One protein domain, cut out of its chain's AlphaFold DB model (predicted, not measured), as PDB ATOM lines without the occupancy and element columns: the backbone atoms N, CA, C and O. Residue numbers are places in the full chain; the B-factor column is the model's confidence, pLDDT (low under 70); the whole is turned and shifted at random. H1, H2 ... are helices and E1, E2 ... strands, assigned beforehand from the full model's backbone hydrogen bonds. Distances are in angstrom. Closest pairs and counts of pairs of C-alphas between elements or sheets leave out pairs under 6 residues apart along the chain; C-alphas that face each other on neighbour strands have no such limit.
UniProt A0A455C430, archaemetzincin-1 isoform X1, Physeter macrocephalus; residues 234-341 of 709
ATOM      1  N   LEU A 234     -59.013  -1.618  19.276       54.06
ATOM      2  CA  LEU A 234     -58.656  -0.282  19.791       54.06
ATOM      3  C   LEU A 234     -58.306  -0.222  21.299       54.06
ATOM      4  O   LEU A 234     -57.947   0.844  21.796       54.06
ATOM      5  N   ALA A 235     -58.429  -1.341  22.018       62.62
ATOM      6  CA  ALA A 235     -58.278  -1.451  23.467       62.62
ATOM      7  C   ALA A 235     -56.821  -1.538  23.961       62.62
ATOM      8  O   ALA A 235     -56.578  -1.275  25.133       62.62
ATOM      9  N   ARG A 236     -55.859  -1.921  23.108       71.88
ATOM     10  CA  ARG A 236     -54.444  -2.086  23.487       71.88
ATOM     11  C   ARG A 236     -53.554  -1.277  22.555       71.88
ATOM     12  O   ARG A 236     -53.548  -1.515  21.350       71.88
ATOM     13  N   LYS A 237     -52.846  -0.300  23.126       84.62
ATOM     14  CA  LYS A 237     -52.095   0.741  22.397       84.62
ATOM     15  C   LYS A 237     -50.629   0.852  22.817       84.62
ATOM     16  O   LYS A 237     -49.900   1.657  22.244       84.62
ATOM     17  N   HIS A 238     -50.208   0.062  23.803       91.00
ATOM     18  CA  HIS A 238     -48.892   0.187  24.413       91.00
ATOM     19  C   HIS A 238     -48.045  -1.066  24.203       91.00
ATOM     20  O   HIS A 238     -48.525  -2.188  24.375       91.00
ATOM     21  N   ILE A 239     -46.780  -0.863  23.853       93.38
ATOM     22  CA  ILE A 239     -45.710  -1.843  24.042       93.38
ATOM     23  C   ILE A 239     -44.960  -1.413  25.301       93.38
ATOM     24  O   ILE A 239     -44.627  -0.237  25.444       93.38
ATOM     25  N   TYR A 240     -44.688  -2.344  26.209       95.50
ATOM     26  CA  TYR A 240     -43.859  -2.059  27.378       95.50
ATOM     27  C   TYR A 240     -42.485  -2.713  27.232       95.50
ATOM     28  O   TYR A 240     -42.397  -3.892  26.893       95.50
ATOM     29  N   LEU A 241     -41.427  -1.952  27.495       95.38
ATOM     30  CA  LEU A 241     -40.061  -2.449  27.632       95.38
ATOM     31  C   LEU A 241     -39.777  -2.622  29.125       95.38
ATOM     32  O   LEU A 241     -39.979  -1.688  29.893       95.38
ATOM     33  N   GLN A 242     -39.324  -3.800  29.536       95.62
ATOM     34  CA  GLN A 242     -38.965  -4.138  30.909       95.62
ATOM     35  C   GLN A 242     -37.453  -4.385  30.968       95.62
ATOM     36  O   GLN A 242     -37.007  -5.462  30.565       95.62
ATOM     37  N   PRO A 243     -36.647  -3.427  31.450       94.44
ATOM     38  CA  PRO A 243     -35.219  -3.639  31.640       94.44
ATOM     39  C   PRO A 243     -34.981  -4.650  32.773       94.44
ATOM     40  O   PRO A 243     -35.659  -4.601  33.804       94.44
ATOM     41  N   ILE A 244     -34.036  -5.571  32.568       92.06
ATOM     42  CA  ILE A 244     -33.611  -6.598  33.527       92.06
ATOM     43  C   ILE A 244     -32.085  -6.523  33.655       92.06
ATOM     44  O   ILE A 244     -31.375  -6.718  32.667       92.06
ATOM     45  N   ASP A 245     -31.601  -6.159  34.846       88.62
ATOM     46  CA  ASP A 245     -30.216  -5.726  35.154       88.62
ATOM     47  C   ASP A 245     -29.689  -4.531  34.318       88.62
ATOM     48  O   ASP A 245     -28.558  -4.072  34.481       88.62
ATOM     49  N   LEU A 246     -30.529  -3.960  33.450       84.94
ATOM     50  CA  LEU A 246     -30.248  -2.786  32.626       84.94
ATOM     51  C   LEU A 246     -30.550  -1.505  33.412       84.94
ATOM     52  O   LEU A 246     -31.686  -1.033  33.444       84.94
ATOM     53  N   SER A 247     -29.541  -0.948  34.078       75.44
ATOM     54  CA  SER A 247     -29.658   0.305  34.837       75.44
ATOM     55  C   SER A 247     -29.889   1.528  33.939       75.44
ATOM     56  O   SER A 247     -29.240   1.649  32.901       75.44
ATOM     57  N   GLU A 248     -30.657   2.513  34.412       64.44
ATOM     58  CA  GLU A 248     -30.872   3.823  33.759       64.44
ATOM     59  C   GLU A 248     -29.646   4.772  33.825       64.44
ATOM     60  O   GLU A 248     -29.763   5.984  33.654       64.44
ATOM     61  N   GLY A 249     -28.439   4.240  34.058       69.44
ATOM     62  CA  GLY A 249     -27.191   4.997  33.918       69.44
ATOM     63  C   GLY A 249     -26.960   5.458  32.466       69.44
ATOM     64  O   GLY A 249     -27.575   4.904  31.554       69.44
ATOM     65  N   PRO A 250     -26.052   6.421  32.203       65.06
ATOM     66  CA  PRO A 250     -26.012   7.167  30.936       65.06
ATOM     67  C   PRO A 250     -26.007   6.327  29.645       65.06
ATOM     68  O   PRO A 250     -26.675   6.691  28.682       65.06
ATOM     69  N   ALA A 251     -25.308   5.187  29.628       74.06
ATOM     70  CA  ALA A 251     -25.307   4.268  28.485       74.06
ATOM     71  C   ALA A 251     -26.604   3.440  28.366       74.06
ATOM     72  O   ALA A 251     -27.120   3.250  27.266       74.06
ATOM     73  N   GLY A 252     -27.155   2.970  29.490       80.00
ATOM     74  CA  GLY A 252     -28.385   2.172  29.521       80.00
ATOM     75  C   GLY A 252     -29.635   2.999  29.217       80.00
ATOM     76  O   GLY A 252     -30.489   2.547  28.459       80.00
ATOM     77  N   GLY A 253     -29.705   4.236  29.720       85.12
ATOM     78  CA  GLY A 253     -30.755   5.194  29.361       85.12
ATOM     79  C   GLY A 253     -30.766   5.492  27.859       85.12
ATOM     80  O   GLY A 253     -31.789   5.306  27.207       85.12
ATOM     81  N   ALA A 254     -29.607   5.831  27.279       88.06
ATOM     82  CA  ALA A 254     -29.481   6.084  25.841       88.06
ATOM     83  C   ALA A 254     -29.870   4.866  24.975       88.06
ATOM     84  O   ALA A 254     -30.538   5.029  23.952       88.06
ATOM     85  N   LEU A 255     -29.509   3.647  25.396       88.31
ATOM     86  CA  LEU A 255     -29.936   2.408  24.735       88.31
ATOM     87  C   LEU A 255     -31.461   2.218  24.808       88.31
ATOM     88  O   LEU A 255     -32.081   1.883  23.799       88.31
ATOM     89  N   LEU A 256     -32.076   2.449  25.971       90.38
ATOM     90  CA  LEU A 256     -33.526   2.330  26.157       90.38
ATOM     91  C   LEU A 256     -34.302   3.391  25.363       90.38
ATOM     92  O   LEU A 256     -35.316   3.054  24.755       90.38
ATOM     93  N   ASP A 257     -33.816   4.632  25.291       91.31
ATOM     94  CA  ASP A 257     -34.418   5.691  24.470       91.31
ATOM     95  C   ASP A 257     -34.283   5.411  22.965       91.31
ATOM     96  O   ASP A 257     -35.232   5.641  22.207       91.31
ATOM     97  N   HIS A 258     -33.152   4.849  22.517       91.62
ATOM     98  CA  HIS A 258     -32.985   4.408  21.130       91.62
ATOM     99  C   HIS A 258     -33.934   3.246  20.798       91.62
ATOM    100  O   HIS A 258     -34.708   3.335  19.843       91.62
ATOM    101  N   LEU A 259     -33.957   2.202  21.636       92.12
ATOM    102  CA  LEU A 259     -34.878   1.066  21.526       92.12
ATOM    103  C   LEU A 259     -36.338   1.512  21.474       92.12
ATOM    104  O   LEU A 259     -37.093   1.063  20.609       92.12
ATOM    105  N   ARG A 260     -36.732   2.419  22.370       93.75
ATOM    106  CA  ARG A 260     -38.068   3.009  22.415       93.75
ATOM    107  C   ARG A 260     -38.400   3.722  21.106       93.75
ATOM    108  O   ARG A 260     -39.408   3.391  20.487       93.75
ATOM    109  N   SER A 261     -37.530   4.628  20.661       92.44
ATOM    110  CA  SER A 261     -37.719   5.428  19.444       92.44
ATOM    111  C   SER A 261     -37.834   4.556  18.190       92.44
ATOM    112  O   SER A 261     -38.757   4.726  17.394       92.44
ATOM    113  N   CYS A 262     -36.948   3.569  18.037       91.69
ATOM    114  CA  CYS A 262     -36.995   2.612  16.932       91.69
ATOM    115  C   CYS A 262     -38.248   1.727  16.983       91.69
ATOM    116  O   CYS A 262     -38.843   1.448  15.942       91.69
ATOM    117  N   THR A 263     -38.695   1.327  18.177       90.94
ATOM    118  CA  THR A 263     -39.905   0.509  18.347       90.94
ATOM    119  C   THR A 263     -41.182   1.314  18.051       90.94
ATOM    120  O   THR A 263     -42.076   0.781  17.397       90.94
ATOM    121  N   GLU A 264     -41.273   2.595  18.438       90.62
ATOM    122  CA  GLU A 264     -42.402   3.481  18.076       90.62
ATOM    123  C   GLU A 264     -42.436   3.781  16.568       90.62
ATOM    124  O   GLU A 264     -43.506   3.754  15.955       90.62
ATOM    125  N   ALA A 265     -41.272   4.007  15.949       88.25
ATOM    126  CA  ALA A 265     -41.158   4.240  14.509       88.25
ATOM    127  C   ALA A 265     -41.494   2.992  13.670       88.25
ATOM    128  O   ALA A 265     -42.083   3.112  12.597       88.25
ATOM    129  N   PHE A 266     -41.148   1.793  14.150       84.69
ATOM    130  CA  PHE A 266     -41.469   0.533  13.474       84.69
ATOM    131  C   PHE A 266     -42.940   0.134  13.668       84.69
ATOM    132  O   PHE A 266     -43.635  -0.203  12.708       84.69
ATOM    133  N   PHE A 267     -43.446   0.207  14.901       83.12
ATOM    134  CA  PHE A 267     -44.830  -0.119  15.246       83.12
ATOM    135  C   PHE A 267     -45.714   1.137  15.279       83.12
ATOM    136  O   PHE A 267     -46.333   1.460  16.298       83.12
ATOM    137  N   LEU A 268     -45.805   1.815  14.129       78.94
ATOM    138  CA  LEU A 268     -46.562   3.057  13.936       78.94
ATOM    139  C   LEU A 268     -47.959   3.021  14.581       78.94
ATOM    140  O   LEU A 268     -48.799   2.185  14.252       78.94
ATOM    141  N   GLY A 269     -48.234   3.974  15.473       80.69
ATOM    142  CA  GLY A 269     -49.526   4.095  16.158       80.69
ATOM    143  C   GLY A 269     -49.657   3.288  17.456       80.69
ATOM    144  O   GLY A 269     -50.701   3.375  18.107       80.69
ATOM    145  N   LEU A 270     -48.619   2.557  17.871       86.50
ATOM    146  CA  LEU A 270     -48.415   2.189  19.275       86.50
ATOM    147  C   LEU A 270     -47.512   3.221  19.958       86.50
ATOM    148  O   LEU A 270     -46.695   3.873  19.314       86.50
ATOM    149  N   GLN A 271     -47.658   3.351  21.274       91.12
ATOM    150  CA  GLN A 271     -46.691   4.046  22.125       91.12
ATOM    151  C   GLN A 271     -45.847   3.011  22.865       91.12
ATOM    152  O   GLN A 271     -46.376   1.994  23.320       91.12
ATOM    153  N   VAL A 272     -44.560   3.282  23.039       94.50
ATOM    154  CA  VAL A 272     -43.632   2.415  23.763       94.50
ATOM    155  C   VAL A 272     -43.293   3.073  25.096       94.50
ATOM    156  O   VAL A 272     -42.974   4.261  25.161       94.50
ATOM    157  N   ARG A 273     -43.387   2.306  26.183       94.25
ATOM    158  CA  ARG A 273     -43.115   2.767  27.550       94.25
ATOM    159  C   ARG A 273     -42.051   1.890  28.192       94.25
ATOM    160  O   ARG A 273     -42.214   0.674  28.232       94.25
ATOM    161  N   CYS A 274     -41.006   2.497  28.738       93.12
ATOM    162  CA  CYS A 274     -40.087   1.798  29.628       93.12
ATOM    163  C   CYS A 274     -40.748   1.637  31.007       93.12
ATOM    164  O   CYS A 274     -41.347   2.579  31.528       93.12
ATOM    165  N   LEU A 275     -40.676   0.433  31.564       93.06
ATOM    166  CA  LEU A 275     -40.960   0.138  32.965       93.06
ATOM    167  C   LEU A 275     -39.675   0.331  33.789       93.06
ATOM    168  O   LEU A 275     -38.587   0.245  33.214       93.06
ATOM    169  N   PRO A 276     -39.770   0.553  35.114       92.38
ATOM    170  CA  PRO A 276     -38.596   0.617  35.979       92.38
ATOM    171  C   PRO A 276     -37.731  -0.637  35.842       92.38
ATOM    172  O   PRO A 276     -38.258  -1.749  35.732       92.38
ATOM    173  N   SER A 277     -36.411  -0.465  35.862       92.62
ATOM    174  CA  SER A 277     -35.469  -1.585  35.794       92.62
ATOM    175  C   SER A 277     -35.613  -2.534  36.991       92.62
ATOM    176  O   SER A 277     -35.817  -2.099  38.125       92.62
ATOM    177  N   VAL A 278     -35.504  -3.838  36.734       93.19
ATOM    178  CA  VAL A 278     -35.681  -4.907  37.727       93.19
ATOM    179  C   VAL A 278     -34.415  -5.758  37.786       93.19
ATOM    180  O   VAL A 278     -33.903  -6.187  36.756       93.19
ATOM    181  N   ALA A 279     -33.904  -6.035  38.987       91.25
ATOM    182  CA  ALA A 279     -32.752  -6.920  39.149       91.25
ATOM    183  C   ALA A 279     -33.144  -8.376  38.849       91.25
ATOM    184  O   ALA A 279     -34.151  -8.853  39.387       91.25
ATOM    185  N   ALA A 280     -32.348  -9.116  38.070       89.50
ATOM    186  CA  ALA A 280     -32.634 -10.518  37.759       89.50
ATOM    187  C   ALA A 280     -32.720 -11.378  39.024       89.50
ATOM    188  O   ALA A 280     -33.571 -12.248  39.092       89.50
ATOM    189  N   ALA A 281     -31.953 -11.067  40.075       87.88
ATOM    190  CA  ALA A 281     -32.047 -11.741  41.376       87.88
ATOM    191  C   ALA A 281     -33.418 -11.595  42.084       87.88
ATOM    192  O   ALA A 281     -33.713 -12.350  43.007       87.88
ATOM    193  N   SER A 282     -34.261 -10.636  41.675       89.75
ATOM    194  CA  SER A 282     -35.646 -10.501  42.164       89.75
ATOM    195  C   SER A 282     -36.667 -11.233  41.282       89.75
ATOM    196  O   SER A 282     -37.724 -11.657  41.758       89.75
ATOM    197  N   ILE A 283     -36.334 -11.455  40.008       88.31
ATOM    198  CA  ILE A 283     -37.067 -12.356  39.120       88.31
ATOM    199  C   ILE A 283     -36.694 -13.774  39.547       88.31
ATOM    200  O   ILE A 283     -35.540 -14.169  39.478       88.31
ATOM    201  N   HIS A 284     -37.661 -14.566  40.009       84.50
ATOM    202  CA  HIS A 284     -37.389 -15.913  40.519       84.50
ATOM    203  C   HIS A 284     -37.159 -16.907  39.356       84.50
ATOM    204  O   HIS A 284     -37.959 -17.813  39.116       84.50
ATOM    205  N   CYS A 285     -36.087 -16.697  38.589       86.31
ATOM    206  CA  CYS A 285     -35.631 -17.528  37.481       86.31
ATOM    207  C   CYS A 285     -34.368 -18.309  37.862       86.31
ATOM    208  O   CYS A 285     -33.476 -17.781  38.526       86.31
ATOM    209  N   SER A 286     -34.260 -19.552  37.389       88.50
ATOM    210  CA  SER A 286     -33.007 -20.308  37.465       88.50
ATOM    211  C   SER A 286     -31.893 -19.569  36.723       88.50
ATOM    212  O   SER A 286     -32.140 -18.901  35.715       88.50
ATOM    213  N   SER A 287     -30.665 -19.698  37.210       89.81
ATOM    214  CA  SER A 287     -29.484 -19.131  36.569       89.81
ATOM    215  C   SER A 287     -28.282 -20.055  36.741       89.81
ATOM    216  O   SER A 287     -28.253 -20.885  37.651       89.81
ATOM    217  N   ARG A 288     -27.310 -19.939  35.834       88.56
ATOM    218  CA  ARG A 288     -26.113 -20.792  35.787       88.56
ATOM    219  C   ARG A 288     -24.913 -20.024  35.219       88.56
ATOM    220  O   ARG A 288     -25.131 -19.082  34.458       88.56
ATOM    221  N   PRO A 289     -23.662 -20.415  35.515       85.69
ATOM    222  CA  PRO A 289     -22.500 -19.913  34.783       85.69
ATOM    223  C   PRO A 289     -22.603 -20.235  33.284       85.69
ATOM    224  O   PRO A 289     -23.088 -21.307  32.912       85.69
ATOM    225  N   SER A 290     -22.148 -19.324  32.426       79.81
ATOM    226  CA  SER A 290     -22.020 -19.573  30.987       79.81
ATOM    227  C   SER A 290     -20.909 -20.596  30.723       79.81
ATOM    228  O   SER A 290     -19.913 -20.658  31.440       79.81
ATOM    229  N   GLN A 291     -21.077 -21.445  29.705       71.12
ATOM    230  CA  GLN A 291     -20.091 -22.496  29.397       71.12
ATOM    231  C   GLN A 291     -18.822 -21.940  28.733       71.12
ATOM    232  O   GLN A 291     -17.776 -22.586  28.777       71.12
ATOM    233  N   ASP A 292     -18.913 -20.748  28.139       68.12
ATOM    234  CA  ASP A 292     -17.819 -20.078  27.432       68.12
ATOM    235  C   ASP A 292     -17.407 -18.736  28.096       68.12
ATOM    236  O   ASP A 292     -16.569 -18.023  27.547       68.12
ATOM    237  N   SER A 293     -17.963 -18.364  29.267       67.31
ATOM    238  CA  SER A 293     -17.532 -17.173  30.034       67.31
ATOM    239  C   SER A 293     -17.957 -17.188  31.513       67.31
ATOM    240  O   SER A 293     -18.936 -17.828  31.876       67.31
ATOM    241  N   ASP A 294     -17.306 -16.380  32.358       69.19
ATOM    242  CA  ASP A 294     -17.681 -16.189  33.776       69.19
ATOM    243  C   ASP A 294     -19.000 -15.405  33.987       69.19
ATOM    244  O   ASP A 294     -19.323 -14.991  35.104       69.19
ATOM    245  N   ARG A 295     -19.773 -15.141  32.921       77.81
ATOM    246  CA  ARG A 295     -21.056 -14.427  32.998       77.81
ATOM    247  C   ARG A 295     -22.188 -15.366  33.415       77.81
ATOM    248  O   ARG A 295     -22.192 -16.555  33.102       77.81
ATOM    249  N   LEU A 296     -23.185 -14.805  34.095       85.62
ATOM    250  CA  LEU A 296     -24.393 -15.521  34.492       85.62
ATOM    251  C   LEU A 296     -25.377 -15.610  33.314       85.62
ATOM    252  O   LEU A 296     -25.730 -14.585  32.732       85.62
ATOM    253  N   GLN A 297     -25.855 -16.817  33.004       90.81
ATOM    254  CA  GLN A 297     -26.976 -17.040  32.092       90.81
ATOM    255  C   GLN A 297     -28.289 -17.182  32.868       90.81
ATOM    256  O   GLN A 297     -28.332 -17.851  33.904       90.81
ATOM    257  N   LEU A 298     -29.375 -16.614  32.341       92.06
ATOM    258  CA  LEU A 298     -30.710 -16.634  32.946       92.06
ATOM    259  C   LEU A 298     -31.658 -17.582  32.193       92.06
ATOM    260  O   LEU A 298     -31.751 -17.546  30.961       92.06
ATOM    261  N   HIS A 299     -32.405 -18.411  32.930       92.62
ATOM    262  CA  HIS A 299     -33.373 -19.345  32.352       92.62
ATOM    263  C   HIS A 299     -34.634 -18.600  31.902       92.62
ATOM    264  O   HIS A 299     -35.357 -18.010  32.715       92.62
ATOM    265  N   THR A 300     -34.952 -18.662  30.609       93.12
ATOM    266  CA  THR A 300     -35.962 -17.766  30.025       93.12
ATOM    267  C   THR A 300     -37.371 -17.947  30.579       93.12
ATOM    268  O   THR A 300     -38.114 -16.974  30.659       93.12
ATOM    269  N   ASP A 301     -37.759 -19.158  30.985       90.94
ATOM    270  CA  ASP A 301     -39.119 -19.432  31.480       90.94
ATOM    271  C   ASP A 301     -39.474 -18.664  32.762       90.94
ATOM    272  O   ASP A 301     -40.627 -18.259  32.932       90.94
ATOM    273  N   GLY A 302     -38.500 -18.393  33.640       90.31
ATOM    274  CA  GLY A 302     -38.723 -17.555  34.821       90.31
ATOM    275  C   GLY A 302     -38.946 -16.088  34.442       90.31
ATOM    276  O   GLY A 302     -39.868 -15.450  34.950       90.31
ATOM    277  N   ILE A 303     -38.186 -15.587  33.460       93.62
ATOM    278  CA  ILE A 303     -38.372 -14.248  32.884       93.62
ATOM    279  C   ILE A 303     -39.741 -14.145  32.192       93.62
ATOM    280  O   ILE A 303     -40.499 -13.220  32.473       93.62
ATOM    281  N   LEU A 304     -40.114 -15.107  31.339       93.44
ATOM    282  CA  LEU A 304     -41.426 -15.143  30.679       93.44
ATOM    283  C   LEU A 304     -42.579 -15.203  31.689       93.44
ATOM    284  O   LEU A 304     -43.603 -14.547  31.488       93.44
ATOM    285  N   SER A 305     -42.420 -15.957  32.780       91.94
ATOM    286  CA  SER A 305     -43.416 -16.050  33.853       91.94
ATOM    287  C   SER A 305     -43.582 -14.718  34.588       91.94
ATOM    288  O   SER A 305     -44.712 -14.264  34.779       91.94
ATOM    289  N   PHE A 306     -42.472 -14.045  34.911       94.00
ATOM    290  CA  PHE A 306     -42.481 -12.700  35.482       94.00
ATOM    291  C   PHE A 306     -43.159 -11.691  34.545       94.00
ATOM    292  O   PHE A 306     -44.154 -11.088  34.945       94.00
ATOM    293  N   LEU A 307     -42.717 -11.586  33.285       94.50
ATOM    294  CA  LEU A 307     -43.278 -10.674  32.274       94.50
ATOM    295  C   LEU A 307     -44.770 -10.918  31.999       94.50
ATOM    296  O   LEU A 307     -45.505  -9.990  31.664       94.50
ATOM    297  N   LYS A 308     -45.235 -12.166  32.131       93.06
ATOM    298  CA  LYS A 308     -46.656 -12.525  32.032       93.06
ATOM    299  C   LYS A 308     -47.457 -12.056  33.251       93.06
ATOM    300  O   LYS A 308     -48.607 -11.660  33.089       93.06
ATOM    301  N   SER A 309     -46.869 -12.103  34.447       91.62
ATOM    302  CA  SER A 309     -47.515 -11.692  35.703       91.62
ATOM    303  C   SER A 309     -47.513 -10.175  35.936       91.62
ATOM    304  O   SER A 309     -48.468  -9.651  36.500       91.62
ATOM    305  N   SER A 310     -46.490  -9.462  35.453       90.31
ATOM    306  CA  SER A 310     -46.353  -8.004  35.573       90.31
ATOM    307  C   SER A 310     -47.028  -7.219  34.440       90.31
ATOM    308  O   SER A 310     -47.026  -5.989  34.458       90.31
ATOM    309  N   LYS A 311     -47.618  -7.908  33.451       92.38
ATOM    310  CA  LYS A 311     -48.170  -7.298  32.234       92.38
ATOM    311  C   LYS A 311     -49.307  -6.297  32.515       92.38
ATOM    312  O   LYS A 311     -50.376  -6.710  32.970       92.38
ATOM    313  N   PRO A 312     -49.160  -5.014  32.128       91.38
ATOM    314  CA  PRO A 312     -50.249  -4.040  32.188       91.38
ATOM    315  C   PRO A 312     -51.431  -4.417  31.278       91.38
ATOM    316  O   PRO A 312     -51.248  -4.930  30.173       91.38
ATOM    317  N   GLY A 313     -52.667  -4.134  31.703       87.56
ATOM    318  CA  GLY A 313     -53.874  -4.520  30.949       87.56
ATOM    319  C   GLY A 313     -54.036  -3.827  29.584       87.56
ATOM    320  O   GLY A 313     -54.619  -4.404  28.659       87.56
ATOM    321  N   ASP A 314     -53.479  -2.619  29.449       89.62
ATOM    322  CA  ASP A 314     -53.433  -1.800  28.229       89.62
ATOM    323  C   ASP A 314     -52.302  -2.209  27.259       89.62
ATOM    324  O   ASP A 314     -52.266  -1.751  26.107       89.62
ATOM    325  N   ALA A 315     -51.407  -3.101  27.699       90.19
ATOM    326  CA  ALA A 315     -50.296  -3.619  26.918       90.19
ATOM    327  C   ALA A 315     -50.769  -4.580  25.819       90.19
ATOM    328  O   ALA A 315     -51.431  -5.591  26.072       90.19
ATOM    329  N   LEU A 316     -50.327  -4.332  24.586       88.06
ATOM    330  CA  LEU A 316     -50.323  -5.339  23.529       88.06
ATOM    331  C   LEU A 316     -49.357  -6.474  23.910       88.06
ATOM    332  O   LEU A 316     -49.731  -7.652  23.932       88.06
ATOM    333  N   CYS A 317     -48.138  -6.097  24.297       90.38
ATOM    334  CA  CYS A 317     -47.075  -6.980  24.758       90.38
ATOM    335  C   CYS A 317     -46.134  -6.284  25.755       90.38
ATOM    336  O   CYS A 317     -46.114  -5.056  25.856       90.38
ATOM    337  N   VAL A 318     -45.358  -7.100  26.471       94.56
ATOM    338  CA  VAL A 318     -44.189  -6.668  27.253       94.56
ATOM    339  C   VAL A 318     -42.953  -7.364  26.683       94.56
ATOM    340  O   VAL A 318     -43.031  -8.547  26.337       94.56
ATOM    341  N   LEU A 319     -41.847  -6.633  26.566       94.81
ATOM    342  CA  LEU A 319     -40.535  -7.126  26.158       94.81
ATOM    343  C   LEU A 319     -39.579  -6.998  27.347       94.81
ATOM    344  O   LEU A 319     -39.230  -5.885  27.724       94.81
ATOM    345  N   GLY A 320     -39.140  -8.114  27.920       94.62
ATOM    346  CA  GLY A 320     -37.953  -8.147  28.765       94.62
ATOM    347  C   GLY A 320     -36.707  -7.882  27.927       94.62
ATOM    348  O   GLY A 320     -36.545  -8.473  26.858       94.62
ATOM    349  N   LEU A 321     -35.844  -7.001  28.415       94.12
ATOM    350  CA  LEU A 321     -34.552  -6.662  27.825       94.12
ATOM    351  C   LEU A 321     -33.464  -6.982  28.845       94.12
ATOM    352  O   LEU A 321     -33.622  -6.629  30.012       94.12
ATOM    353  N   THR A 322     -32.358  -7.598  28.437       90.94
ATOM    354  CA  THR A 322     -31.212  -7.831  29.332       90.94
ATOM    355  C   THR A 322     -29.882  -7.860  28.579       90.94
ATOM    356  O   THR A 322     -29.856  -8.050  27.364       90.94
ATOM    357  N   LEU A 323     -28.779  -7.662  29.305       88.69
ATOM    358  CA  LEU A 323     -27.404  -7.866  28.820       88.69
ATOM    359  C   LEU A 323     -26.788  -9.184  29.330       88.69
ATOM    360  O   LEU A 323     -25.649  -9.498  28.991       88.69
ATOM    361  N   SER A 324     -27.521  -9.934  30.157       88.06
ATOM    362  CA  SER A 324     -27.134 -11.261  30.638       88.06
ATOM    363  C   SER A 324     -27.515 -12.321  29.605       88.06
ATOM    364  O   SER A 324     -28.621 -12.274  29.061       88.06
ATOM    365  N   ASP A 325     -26.625 -13.286  29.357       90.75
ATOM    366  CA  ASP A 325     -26.884 -14.459  28.511       90.75
ATOM    367  C   ASP A 325     -28.261 -15.077  28.830       90.75
ATOM    368  O   ASP A 325     -28.650 -15.208  29.994       90.75
ATOM    369  N   LEU A 326     -28.984 -15.544  27.813       92.12
ATOM    370  CA  LEU A 326     -30.230 -16.292  28.004       92.12
ATOM    371  C   LEU A 326     -30.061 -17.758  27.623       92.12
ATOM    372  O   LEU A 326     -29.377 -18.073  26.653       92.12
ATOM    373  N   TYR A 327     -30.768 -18.658  28.308       91.19
ATOM    374  CA  TYR A 327     -30.881 -20.052  27.876       91.19
ATOM    375  C   TYR A 327     -32.315 -20.601  28.067       91.19
ATOM    376  O   TYR A 327     -32.956 -20.302  29.077       91.19
ATOM    377  N   PRO A 328     -32.865 -21.368  27.099       89.12
ATOM    378  CA  PRO A 328     -34.274 -21.772  27.132       89.12
ATOM    379  C   PRO A 328     -34.526 -23.153  27.755       89.12
ATOM    380  O   PRO A 328     -35.653 -23.461  28.126       89.12
ATOM    381  N   ARG A 329     -33.503 -24.017  27.795       86.19
ATOM    382  CA  ARG A 329     -33.516 -25.378  28.359       86.19
ATOM    383  C   ARG A 329     -32.086 -25.745  28.739       86.19
ATOM    384  O   ARG A 329     -31.167 -25.351  28.026       86.19
ATOM    385  N   GLU A 330     -31.885 -26.567  29.768       85.88
ATOM    386  CA  GLU A 330     -30.525 -26.901  30.236       85.88
ATOM    387  C   GLU A 330     -29.614 -27.515  29.155       85.88
ATOM    388  O   GLU A 330     -28.420 -27.231  29.118       85.88
ATOM    389  N   ALA A 331     -30.182 -28.286  28.222       85.06
ATOM    390  CA  ALA A 331     -29.452 -28.912  27.114       85.06
ATOM    391  C   ALA A 331     -29.064 -27.960  25.955       85.06
ATOM    392  O   ALA A 331     -28.521 -28.421  24.953       85.06
ATOM    393  N   TRP A 332     -29.383 -26.665  26.040       83.38
ATOM    394  CA  TRP A 332     -28.990 -25.636  25.067       83.38
ATOM    395  C   TRP A 332     -27.845 -24.793  25.639       83.38
ATOM    396  O   TRP A 332     -27.788 -24.590  26.849       83.38
ATOM    397  N   THR A 333     -26.952 -24.272  24.795       84.56
ATOM    398  CA  THR A 333     -25.831 -23.412  25.228       84.56
ATOM    399  C   THR A 333     -26.290 -21.991  25.557       84.56
ATOM    400  O   THR A 333     -26.048 -21.514  26.661       84.56
ATOM    401  N   PHE A 334     -26.996 -21.338  24.630       86.88
ATOM    402  CA  PHE A 334     -27.624 -20.026  24.818       86.88
ATOM    403  C   PHE A 334     -28.790 -19.819  23.828       86.88
ATOM    404  O   PHE A 334     -29.064 -20.664  22.973       86.88
ATOM    405  N   THR A 335     -29.484 -18.688  23.939       88.62
ATOM    406  CA  THR A 335     -30.385 -18.125  22.924       88.62
ATOM    407  C   THR A 335     -30.267 -16.600  22.914       88.62
ATOM    408  O   THR A 335     -29.956 -16.001  23.937       88.62
ATOM    409  N   PHE A 336     -30.565 -15.946  21.788       85.88
ATOM    410  CA  PHE A 336     -30.689 -14.480  21.753       85.88
ATOM    411  C   PHE A 336     -31.997 -13.970  22.373       85.88
ATOM    412  O   PHE A 336     -32.112 -12.789  22.705       85.88
ATOM    413  N   GLY A 337     -32.990 -14.852  22.514       88.94
ATOM    414  CA  GLY A 337     -34.316 -14.496  22.990       88.94
ATOM    415  C   GLY A 337     -35.302 -15.657  23.010       88.94
ATOM    416  O   GLY A 337     -34.971 -16.796  22.674       88.94
ATOM    417  N   THR A 338     -36.534 -15.363  23.416       89.06
ATOM    418  CA  THR A 338     -37.681 -16.282  23.329       89.06
ATOM    419  C   THR A 338     -38.997 -15.509  23.450       89.06
ATOM    420  O   THR A 338     -39.006 -14.316  23.764       89.06
ATOM    421  N   PHE A 339     -40.131 -16.174  23.246       88.25
ATOM    422  CA  PHE A 339     -41.451 -15.580  23.428       88.25
ATOM    423  C   PHE A 339     -42.482 -16.600  23.911       88.25
ATOM    424  O   PHE A 339     -42.390 -17.787  23.610       88.25
ATOM    425  N   LEU A 340     -43.522 -16.129  24.608       80.62
ATOM    426  CA  LEU A 340     -44.710 -16.950  24.859       80.62
ATOM    427  C   LEU A 340     -45.579 -17.014  23.585       80.62
ATOM    428  O   LEU A 340     -46.085 -15.973  23.153       80.62
ATOM    429  N   PRO A 341     -45.800 -18.200  22.981       64.62
ATOM    430  CA  PRO A 341     -46.666 -18.331  21.815       64.62
ATOM    431  C   PRO A 341     -48.132 -18.119  22.213       64.62
ATOM    432  O   PRO A 341     -48.731 -18.914  22.946       64.62
TER     433      PRO A 341
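This is residues 234 to 341 of the 709 residues of the protein "archaemetzincin-1 isoform X1" of Physeter macrocephalus (UniProt A0A455C430). A small parallel sheet of three strands, E2 E1 E5, is the core, with H1 over one face and the shorter H2 over the other. The hairpin E3 and E4 sits away from this sheet toward one end of the longest axis, and the last strand, E6, comes back beside H2. The printed part has 108 residues, with two named helices and six named strands in the order E1 H1 E2 E3 E4 H2 E5 E6; the class is mixed, helices and strands. The whole is compact, with a radius of gyration of the C-alphas of 14.4 A and spans of 43 by 32 by 23 A.

In the sheet, E1 is residues 238 to 244, 19.0 A long, and begins at C-alpha 238 (-48.892, 0.187, 24.413). E5 is residues 315 to 322, 19.7 A, and E2 is residues 271 to 274. H1 is residues 250 to 266, 24.2 A, with C-alpha 250 at (-26.012, 7.167, 30.936), and H2 is residues 300 to 309, 14.2 A. E3 is residues 287 to 289 and E4 residues 296 to 299. E6, residues 337 to 340, ends at C-alpha 340 (-44.710, -16.950, 24.859).

E1 is the inner strand and E2 and E5 are edge strands. E1 and E5 are parallel at 22 degrees, with N 242 and O 319 within hydrogen-bond range at 2.8 A. E2 and E1 are parallel at 20 degrees, with N 241 and O 273 at 2.8 A. H1 and H2 lie on opposite faces, three layers with the sheet between the helices. H1 has a height over the sheet of 8.6 A and runs along the strands, at 17 degrees to E2 on the local plane; its closest C-alphas to E2 are those of Arg 260 and Val 272, 5.8 A apart. E1, H1 and E2 form a strand-helix-strand unit, two parallel neighbour strands with a helix between, and its crossover is right-handed. H2, at a height over the sheet of 7.9 A, lies over E5 and runs slantwise to the strands, at 38 degrees to E5 on the local plane. The closest C-alphas of H2 and E6 are those of Leu 304 and Leu 340, 6.9 A apart. E5 and E6 are near each other, with 7 pairs of C-alphas within 10 A; E6 pairs with no named strand. E3 and E4 are an antiparallel hairpin, with N 297 and O 288 at 2.8 A. In H1 and H2 every O i to N i+4 pair is within hydrogen-bond range.

The C-alphas farthest apart are those of Leu 234 and Asp 294, 46.1 A. The printed part has no cut. The links E2 to E3 and E5 to E6 are long; in the latter, residues 326 to 327 pair in parallel with residues 298 to 299 of E4. The mean pLDDT of the printed part is 86.9, and residues 234 to 235, 248 to 250, 292 to 294 and 341 are under 70.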